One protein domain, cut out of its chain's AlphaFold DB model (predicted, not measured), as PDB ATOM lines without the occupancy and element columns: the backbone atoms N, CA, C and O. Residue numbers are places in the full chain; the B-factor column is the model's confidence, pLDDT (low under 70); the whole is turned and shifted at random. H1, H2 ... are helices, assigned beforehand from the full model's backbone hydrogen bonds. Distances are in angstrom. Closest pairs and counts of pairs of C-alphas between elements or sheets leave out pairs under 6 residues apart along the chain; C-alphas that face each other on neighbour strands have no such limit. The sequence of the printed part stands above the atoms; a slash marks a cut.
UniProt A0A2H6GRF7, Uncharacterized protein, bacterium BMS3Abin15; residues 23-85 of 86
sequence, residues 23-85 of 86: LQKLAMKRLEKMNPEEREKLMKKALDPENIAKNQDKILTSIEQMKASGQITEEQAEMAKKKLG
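AT A GLANCE: This is residues 23 to 85 of the 86 residues of an uncharacterized protein of bacterium BMS3Abin15 (UniProt A0A2H6GRF7). The five helices make an open arch with an empty middle: H1 is one leg, H2 and H3 run across the top, and the helical hairpin of H4 and H5 is the other leg. The printed part has 63 residues, all helix in class, with H1 to H5 in chain order and no named strand. It is loose, with a radius of gyration of the C-alphas of 13.8 A and spans of 35 by 25 by 18 A.

IN THESE COORDINATES: H1, residues 23 to 32, begins at C-alpha 23 (255.888, 195.828, 257.341). H2 is residues 36 to 47, 16.2 A long, and H3 residues 49 to 54. H4, residues 56 to 68, is 18.1 A long; H5, residues 74 to 84, ends at C-alpha 84 (259.952, 173.798, 272.327).

HOW THE PARTS SIT: H1 and H2 are close but not clearly touching, closest at the C-alphas of Leu 31 and Arg 39, 6.8 A. H3 and H4 are about perpendicular, at 83 degrees. H4 and H5 touch, closest at the C-alphas of Ile 63 and Ala 77, 6.0 A, with a shallow tilt of 19 degrees, opposite ways. H1 and H5 are apart. In H1, H2, H3, H4 and H5 every O i to N i+4 pair is within hydrogen-bond range.

THE WHOLE: The C-alphas farthest apart, those of Asn 35 and Ala 68, are 35.1 A apart. The printed part has no cut, its four links are tight, and no printed residue is under 70 in pLDDT.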
ATOM      1  N   LEU A  23     256.151 197.151 257.919       88.69
ATOM      2  CA  LEU A  23     255.888 195.828 257.341       88.69
ATOM      3  C   LEU A  23     255.437 194.813 258.396       88.69
ATOM      4  O   LEU A  23     254.470 194.088 258.185       88.69
ATOM      5  N   GLN A  24     256.086 194.806 259.558       84.56
ATOM      6  CA  GLN A  24     255.747 193.899 260.651       84.56
ATOM      7  C   GLN A  24     254.350 194.191 261.213       84.56
ATOM      8  O   GLN A  24     253.574 193.273 261.463       84.56
ATOM      9  N   LYS A  25     253.984 195.476 261.320       87.94
ATOM     10  CA  LYS A  25     252.624 195.899 261.688       87.94
ATOM     11  C   LYS A  25     251.584 195.447 260.665       87.94
ATOM     12  O   LYS A  25     250.499 195.021 261.048       87.94
ATOM     13  N   LEU A  26     251.893 195.539 259.372       91.38
ATOM     14  CA  LEU A  26     250.997 195.059 258.317       91.38
ATOM     15  C   LEU A  26     250.835 193.535 258.366       91.38
ATOM     16  O   LEU A  26     249.711 193.052 258.242       91.38
ATOM     17  N   ALA A  27     251.918 192.792 258.603       86.50
ATOM     18  CA  ALA A  27     251.881 191.341 258.767       86.50
ATOM     19  C   ALA A  27     251.037 190.922 259.983       86.50
ATOM     20  O   ALA A  27     250.170 190.063 259.849       86.50
ATOM     21  N   MET A  28     251.205 191.586 261.133       87.88
ATOM     22  CA  MET A  28     250.362 191.348 262.312       87.88
ATOM     23  C   MET A  28     248.892 191.649 262.031       87.88
ATOM     24  O   MET A  28     248.047 190.803 262.288       87.88
ATOM     25  N   LYS A  29     248.578 192.784 261.395       89.25
ATOM     26  CA  LYS A  29     247.195 193.105 261.003       89.25
ATOM     27  C   LYS A  29     246.592 192.079 260.044       89.25
ATOM     28  O   LYS A  29     245.389 191.844 260.081       89.25
ATOM     29  N   ARG A  30     247.391 191.492 259.149       86.56
ATOM     30  CA  ARG A  30     246.938 190.410 258.260       86.56
ATOM     31  C   ARG A  30     246.657 189.137 259.053       86.56
ATOM     32  O   ARG A  30     245.615 188.537 258.835       86.56
ATOM     33  N   LEU A  31     247.531 188.775 259.992       84.62
ATOM     34  CA  LEU A  31     247.333 187.627 260.880       84.62
ATOM     35  C   LEU A  31     246.101 187.807 261.783       84.62
ATOM     36  O   LEU A  31     245.333 186.869 261.974       84.62
ATOM     37  N   GLU A  32     245.888 189.017 262.302       85.50
ATOM     38  CA  GLU A  32     244.723 189.404 263.111       85.50
ATOM     39  C   GLU A  32     243.406 189.268 262.340       85.50
ATOM     40  O   GLU A  32     242.406 188.832 262.905       85.50
ATOM     41  N   LYS A  33     243.425 189.601 261.045       88.88
ATOM     42  CA  LYS A  33     242.276 189.503 260.132       88.88
ATOM     43  C   LYS A  33     242.080 188.115 259.516       88.88
ATOM     44  O   LYS A  33     241.096 187.915 258.815       88.88
ATOM     45  N   MET A  34     243.022 187.197 259.720       87.50
ATOM     46  CA  MET A  34     242.949 185.824 259.222       87.50
ATOM     47  C   MET A  34     241.918 185.024 260.031       87.50
ATOM     48  O   MET A  34     241.767 185.260 261.234       87.50
ATOM     49  N   ASN A  35     241.223 184.075 259.394       88.06
ATOM     50  CA  ASN A  35     240.233 183.246 260.085       88.06
ATOM     51  C   ASN A  35     240.903 182.398 261.188       88.06
ATOM     52  O   ASN A  35     242.066 182.009 261.032       88.06
ATOM     53  N   PRO A  36     240.198 182.077 262.292       86.94
ATOM     54  CA  PRO A  36     240.772 181.321 263.410       86.94
ATOM     55  C   PRO A  36     241.425 180.002 262.983       86.94
ATOM     56  O   PRO A  36     242.525 179.697 263.432       86.94
ATOM     57  N   GLU A  37     240.800 179.275 262.055       88.94
ATOM     58  CA  GLU A  37     241.317 178.005 261.526       88.94
ATOM     59  C   GLU A  37     242.646 178.164 260.777       88.94
ATOM     60  O   GLU A  37     243.563 177.354 260.913       88.94
ATOM     61  N   GLU A  38     242.774 179.215 259.971       84.94
ATOM     62  CA  GLU A  38     243.991 179.493 259.209       84.94
ATOM     63  C   GLU A  38     245.117 179.965 260.128       84.94
ATOM     64  O   GLU A  38     246.263 179.530 259.980       84.94
ATOM     65  N   ARG A  39     244.789 180.796 261.127       85.75
ATOM     66  CA  ARG A  39     245.741 181.183 262.169       85.75
ATOM     67  C   ARG A  39     246.230 179.956 262.932       85.75
ATOM     68  O   ARG A  39     247.432 179.826 263.134       85.75
ATOM     69  N   GLU A  40     245.333 179.057 263.325       86.75
ATOM     70  CA  GLU A  40     245.689 177.827 264.033       86.75
ATOM     71  C   GLU A  40     246.606 176.940 263.187       86.75
ATOM     72  O   GLU A  40     247.637 176.488 263.681       86.75
ATOM     73  N   LYS A  41     246.299 176.747 261.897       89.19
ATOM     74  CA  LYS A  41     247.177 176.021 260.961       89.19
ATOM     75  C   LYS A  41     248.564 176.655 260.872       89.19
ATOM     76  O   LYS A  41     249.563 175.942 260.876       89.19
ATOM     77  N   LEU A  42     248.637 177.984 260.810       87.00
ATOM     78  CA  LEU A  42     249.906 178.705 260.757       87.00
ATOM     79  C   LEU A  42     250.694 178.563 262.064       87.00
ATOM     80  O   LEU A  42     251.902 178.341 262.017       87.00
ATOM     81  N   MET A  43     250.026 178.643 263.219       85.25
ATOM     82  CA  MET A  43     250.670 178.433 264.518       85.25
ATOM     83  C   MET A  43     251.161 176.996 264.679       85.25
ATOM     84  O   MET A  43     252.299 176.804 265.091       85.25
ATOM     85  N   LYS A  44     250.354 175.998 264.293       87.12
ATOM     86  CA  LYS A  44     250.765 174.587 264.260       87.12
ATOM     87  C   LYS A  44     252.014 174.418 263.410       87.12
ATOM     88  O   LYS A  44     253.008 173.915 263.904       87.12
ATOM     89  N   LYS A  45     252.009 174.979 262.198       87.00
ATOM     90  CA  LYS A  45     253.168 174.933 261.308       87.00
ATOM     91  C   LYS A  45     254.413 175.570 261.922       87.00
ATOM     92  O   LYS A  45     255.509 175.037 261.800       87.00
ATOM     93  N   ALA A  46     254.269 176.716 262.580       83.75
ATOM     94  CA  ALA A  46     255.388 177.378 263.246       83.75
ATOM     95  C   ALA A  46     255.947 176.562 264.427       83.75
ATOM     96  O   ALA A  46     257.145 176.626 264.686       83.75
ATOM     97  N   LEU A  47     255.088 175.804 265.114       85.81
ATOM     98  CA  LEU A  47     255.439 174.933 266.237       85.81
ATOM     99  C   LEU A  47     255.773 173.493 265.814       85.81
ATOM    100  O   LEU A  47     256.060 172.666 266.679       85.81
ATOM    101  N   ASP A  48     255.748 173.179 264.516       91.12
ATOM    102  CA  ASP A  48     256.131 171.855 264.033       91.12
ATOM    103  C   ASP A  48     257.592 171.571 264.423       91.12
ATOM    104  O   ASP A  48     258.466 172.411 264.160       91.12
ATOM    105  N   PRO A  49     257.902 170.384 264.981       87.19
ATOM    106  CA  PRO A  49     259.248 170.049 265.450       87.19
ATOM    107  C   PRO A  49     260.327 170.226 264.380       87.19
ATOM    108  O   PRO A  49     261.434 170.666 264.676       87.19
ATOM    109  N   GLU A  50     259.998 169.951 263.116       89.81
ATOM    110  CA  GLU A  50     260.917 170.130 261.991       89.81
ATOM    111  C   GLU A  50     261.282 171.610 261.770       89.81
ATOM    112  O   GLU A  50     262.432 171.940 261.476       89.81
ATOM    113  N   ASN A  51     260.322 172.522 261.938       88.25
ATOM    114  CA  ASN A  51     260.556 173.958 261.789       88.25
ATOM    115  C   ASN A  51     261.272 174.544 263.004       88.25
ATOM    116  O   ASN A  51     262.107 175.437 262.834       88.25
ATOM    117  N   ILE A  52     260.984 174.025 264.200       88.75
ATOM    118  CA  ILE A  52     261.724 174.362 265.417       88.75
ATOM    119  C   ILE A  52     263.183 173.935 265.263       88.75
ATOM    120  O   ILE A  52     264.058 174.781 265.405       88.75
ATOM    121  N   ALA A  53     263.454 172.685 264.875       88.31
ATOM    122  CA  ALA A  53     264.813 172.179 264.673       88.31
ATOM    123  C   ALA A  53     265.590 173.005 263.633       88.31
ATOM    124  O   ALA A  53     266.716 173.426 263.880       88.31
ATOM    125  N   LYS A  54     264.961 173.340 262.496       91.50
ATOM    126  CA  LYS A  54     265.574 174.193 261.458       91.50
ATOM    127  C   LYS A  54     265.906 175.610 261.933       91.50
ATOM    128  O   LYS A  54     266.756 176.264 261.335       91.50
ATOM    129  N   ASN A  55     265.211 176.118 262.951       90.62
ATOM    130  CA  ASN A  55     265.384 177.479 263.461       90.62
ATOM    131  C   ASN A  55     265.870 177.512 264.917       90.62
ATOM    132  O   ASN A  55     265.822 178.573 265.540       90.62
ATOM    133  N   GLN A  56     266.352 176.386 265.443       88.25
ATOM    134  CA  GLN A  56     266.699 176.202 266.848       88.25
ATOM    135  C   GLN A  56     267.662 177.281 267.347       88.25
ATOM    136  O   GLN A  56     267.362 177.950 268.334       88.25
ATOM    137  N   ASP A  57     268.750 177.537 266.620       92.00
ATOM    138  CA  ASP A  57     269.746 178.547 267.000       92.00
ATOM    139  C   ASP A  57     269.138 179.947 267.121       92.00
ATOM    140  O   ASP A  57     269.430 180.698 268.054       92.00
ATOM    141  N   LYS A  58     268.239 180.303 266.197       90.00
ATOM    142  CA  LYS A  58     267.554 181.602 266.210       90.00
ATOM    143  C   LYS A  58     266.584 181.700 267.378       90.00
ATOM    144  O   LYS A  58     266.478 182.763 267.990       90.00
ATOM    145  N   ILE A  59     265.880 180.613 267.684       89.69
ATOM    146  CA  ILE A  59     264.948 180.537 268.810       89.69
ATOM    147  C   ILE A  59     265.716 180.678 270.127       89.69
ATOM    148  O   ILE A  59     265.354 181.520 270.944       89.69
ATOM    149  N   LEU A  60     266.812 179.935 270.303       92.69
ATOM    150  CA  LEU A  60     267.676 180.023 271.481       92.69
ATOM    151  C   LEU A  60     268.254 181.428 271.652       92.69
ATOM    152  O   LEU A  60     268.090 182.025 272.714       92.69
ATOM    153  N   THR A  61     268.820 181.994 270.584       94.00
ATOM    154  CA  THR A  61     269.345 183.367 270.586       94.00
ATOM    155  C   THR A  61     268.264 184.376 270.979       94.00
ATOM    156  O   THR A  61     268.519 185.295 271.753       94.00
ATOM    157  N   SER A  62     267.037 184.206 270.479       90.88
ATOM    158  CA  SER A  62     265.919 185.098 270.814       90.88
ATOM    159  C   SER A  62     265.525 184.978 272.288       90.88
ATOM    160  O   SER A  62     265.330 185.995 272.948       90.88
ATOM    161  N   ILE A  63     265.456 183.756 272.826       92.56
ATOM    162  CA  ILE A  63     265.173 183.508 274.249       92.56
ATOM    163  C   ILE A  63     266.262 184.141 275.127       92.56
ATOM    164  O   ILE A  63     265.955 184.788 276.126       92.56
ATOM    165  N   GLU A  64     267.531 184.014 274.743       92.19
ATOM    166  CA  GLU A  64     268.654 184.612 275.469       92.19
ATOM    167  C   GLU A  64     268.643 186.137 275.417       92.19
ATOM    168  O   GLU A  64     268.876 186.780 276.437       92.19
ATOM    169  N   GLN A  65     268.308 186.734 274.272       91.81
ATOM    170  CA  GLN A  65     268.123 188.182 274.161       91.81
ATOM    171  C   GLN A  65     266.964 188.671 275.033       91.81
ATOM    172  O   GLN A  65     267.080 189.699 275.701       91.81
ATOM    173  N   MET A  66     265.859 187.926 275.074       89.75
ATOM    174  CA  MET A  66     264.727 188.249 275.940       89.75
ATOM    175  C   MET A  66     265.124 188.180 277.416       89.75
ATOM    176  O   MET A  66     264.832 189.113 278.164       89.75
ATOM    177  N   LYS A  67     265.858 187.138 277.819       92.19
ATOM    178  CA  LYS A  67     266.429 187.014 279.165       92.19
ATOM    179  C   LYS A  67     267.370 188.182 279.478       92.19
ATOM    180  O   LYS A  67     267.198 188.855 280.488       92.19
ATOM    181  N   ALA A  68     268.326 188.471 278.595       91.00
ATOM    182  CA  ALA A  68     269.310 189.541 278.773       91.00
ATOM    183  C   ALA A  68     268.668 190.936 278.844       91.00
ATOM    184  O   ALA A  68     269.156 191.810 279.554       91.00
ATOM    185  N   SER A  69     267.559 191.145 278.131       91.50
ATOM    186  CA  SER A  69     266.781 192.389 278.180       91.50
ATOM    187  C   SER A  69     265.845 192.493 279.392       91.50
ATOM    188  O   SER A  69     265.202 193.528 279.568       91.50
ATOM    189  N   GLY A  70     265.745 191.445 280.217       88.88
ATOM    190  CA  GLY A  70     264.843 191.387 281.368       88.88
ATOM    191  C   GLY A  70     263.365 191.214 281.003       88.88
ATOM    192  O   GLY A  70     262.502 191.396 281.858       88.88
ATOM    193  N   GLN A  71     263.051 190.872 279.747       88.12
ATOM    194  CA  GLN A  71     261.678 190.600 279.306       88.12
ATOM    195  C   GLN A  71     261.136 189.278 279.856       88.12
ATOM    196  O   GLN A  71     259.923 189.133 279.996       88.12
ATOM    197  N   ILE A  72     262.024 188.324 280.151       93.12
ATOM    198  CA  ILE A  72     261.699 187.046 280.788       93.12
ATOM    199  C   ILE A  72     262.720 186.713 281.879       93.12
ATOM    200  O   ILE A  72     263.881 187.119 281.796       93.12
ATOM    201  N   THR A  73     262.291 185.954 282.885       93.75
ATOM    202  CA  THR A  73     263.177 185.387 283.911       93.75
ATOM    203  C   THR A  73     263.920 184.152 283.393       93.75
ATOM    204  O   THR A  73     263.559 183.586 282.358       93.75
ATOM    205  N   GLU A  74     264.935 183.695 284.135       93.31
ATOM    206  CA  GLU A  74     265.634 182.435 283.839       93.31
ATOM    207  C   GLU A  74     264.661 181.260 283.737       93.31
ATOM    208  O   GLU A  74     264.631 180.548 282.739       93.31
ATOM    209  N   GLU A  75     263.799 181.112 284.743       94.88
ATOM    210  CA  GLU A  75     262.824 180.026 284.816       94.88
ATOM    211  C   GLU A  75     261.863 180.055 283.621       94.88
ATOM    212  O   GLU A  75     261.497 179.019 283.068       94.88
ATOM    213  N   GLN A  76     261.471 181.251 283.173       92.06
ATOM    214  CA  GLN A  76     260.633 181.420 281.986       92.06
ATOM    215  C   GLN A  76     261.377 181.048 280.699       92.06
ATOM    216  O   GLN A  76     260.778 180.434 279.814       92.06
ATOM    217  N   ALA A  77     262.667 181.374 280.601       92.44
ATOM    218  CA  ALA A  77     263.515 180.978 279.483       92.44
ATOM    219  C   ALA A  77     263.685 179.452 279.418       92.44
ATOM    220  O   ALA A  77     263.503 178.860 278.354       92.44
ATOM    221  N   GLU A  78     263.963 178.799 280.546       93.88
ATOM    222  CA  GLU A  78     264.096 177.340 280.633       93.88
ATOM    223  C   GLU A  78     262.779 176.621 280.327       93.88
ATOM    224  O   GLU A  78     262.751 175.671 279.540       93.88
ATOM    225  N   MET A  79     261.659 177.106 280.873       93.69
ATOM    226  CA  MET A  79     260.337 176.574 280.542       93.69
ATOM    227  C   MET A  79     260.021 176.715 279.050       93.69
ATOM    228  O   MET A  79     259.431 175.805 278.466       93.69
ATOM    229  N   ALA A  80     260.394 177.836 278.426       90.75
ATOM    230  CA  ALA A  80     260.198 178.047 276.996       90.75
ATOM    231  C   ALA A  80     261.030 177.062 276.163       90.75
ATOM    232  O   ALA A  80     260.473 176.419 275.275       90.75
ATOM    233  N   LYS A  81     262.317 176.879 276.490       90.56
ATOM    234  CA  LYS A  81     263.191 175.889 275.835       90.56
ATOM    235  C   LYS A  81     262.601 174.479 275.936       90.56
ATOM    236  O   LYS A  81     262.338 173.848 274.915       90.56
ATOM    237  N   LYS A  82     262.208 174.066 277.145       91.62
ATOM    238  CA  LYS A  82     261.586 172.758 277.399       91.62
ATOM    239  C   LYS A  82     260.298 172.537 276.601       91.62
ATOM    240  O   LYS A  82     260.089 171.449 276.072       91.62
ATOM    241  N   LYS A  83     259.428 173.548 276.499       87.25
ATOM    242  CA  LYS A  83     258.179 173.462 275.711       87.25
ATOM    243  C   LYS A  83     258.427 173.340 274.210       87.25
ATOM    244  O   LYS A  83     257.586 172.781 273.513       87.25
ATOM    245  N   LEU A  84     259.546 173.871 273.728       86.44
ATOM    246  CA  LEU A  84     259.952 173.798 272.327       86.44
ATOM    247  C   LEU A  84     260.803 172.552 272.026       86.44
ATOM    248  O   LEU A  84     261.134 172.324 270.870       86.44
ATOM    249  N   GLY A  85     261.120 171.733 273.035       84.94
ATOM    250  CA  GLY A  85     261.977 170.556 272.876       84.94
ATOM    251  C   GLY A  85     263.444 170.904 272.611       84.94
ATOM    252  O   GLY A  85     264.127 170.134 271.940       84.94
TER     253      GLY A  85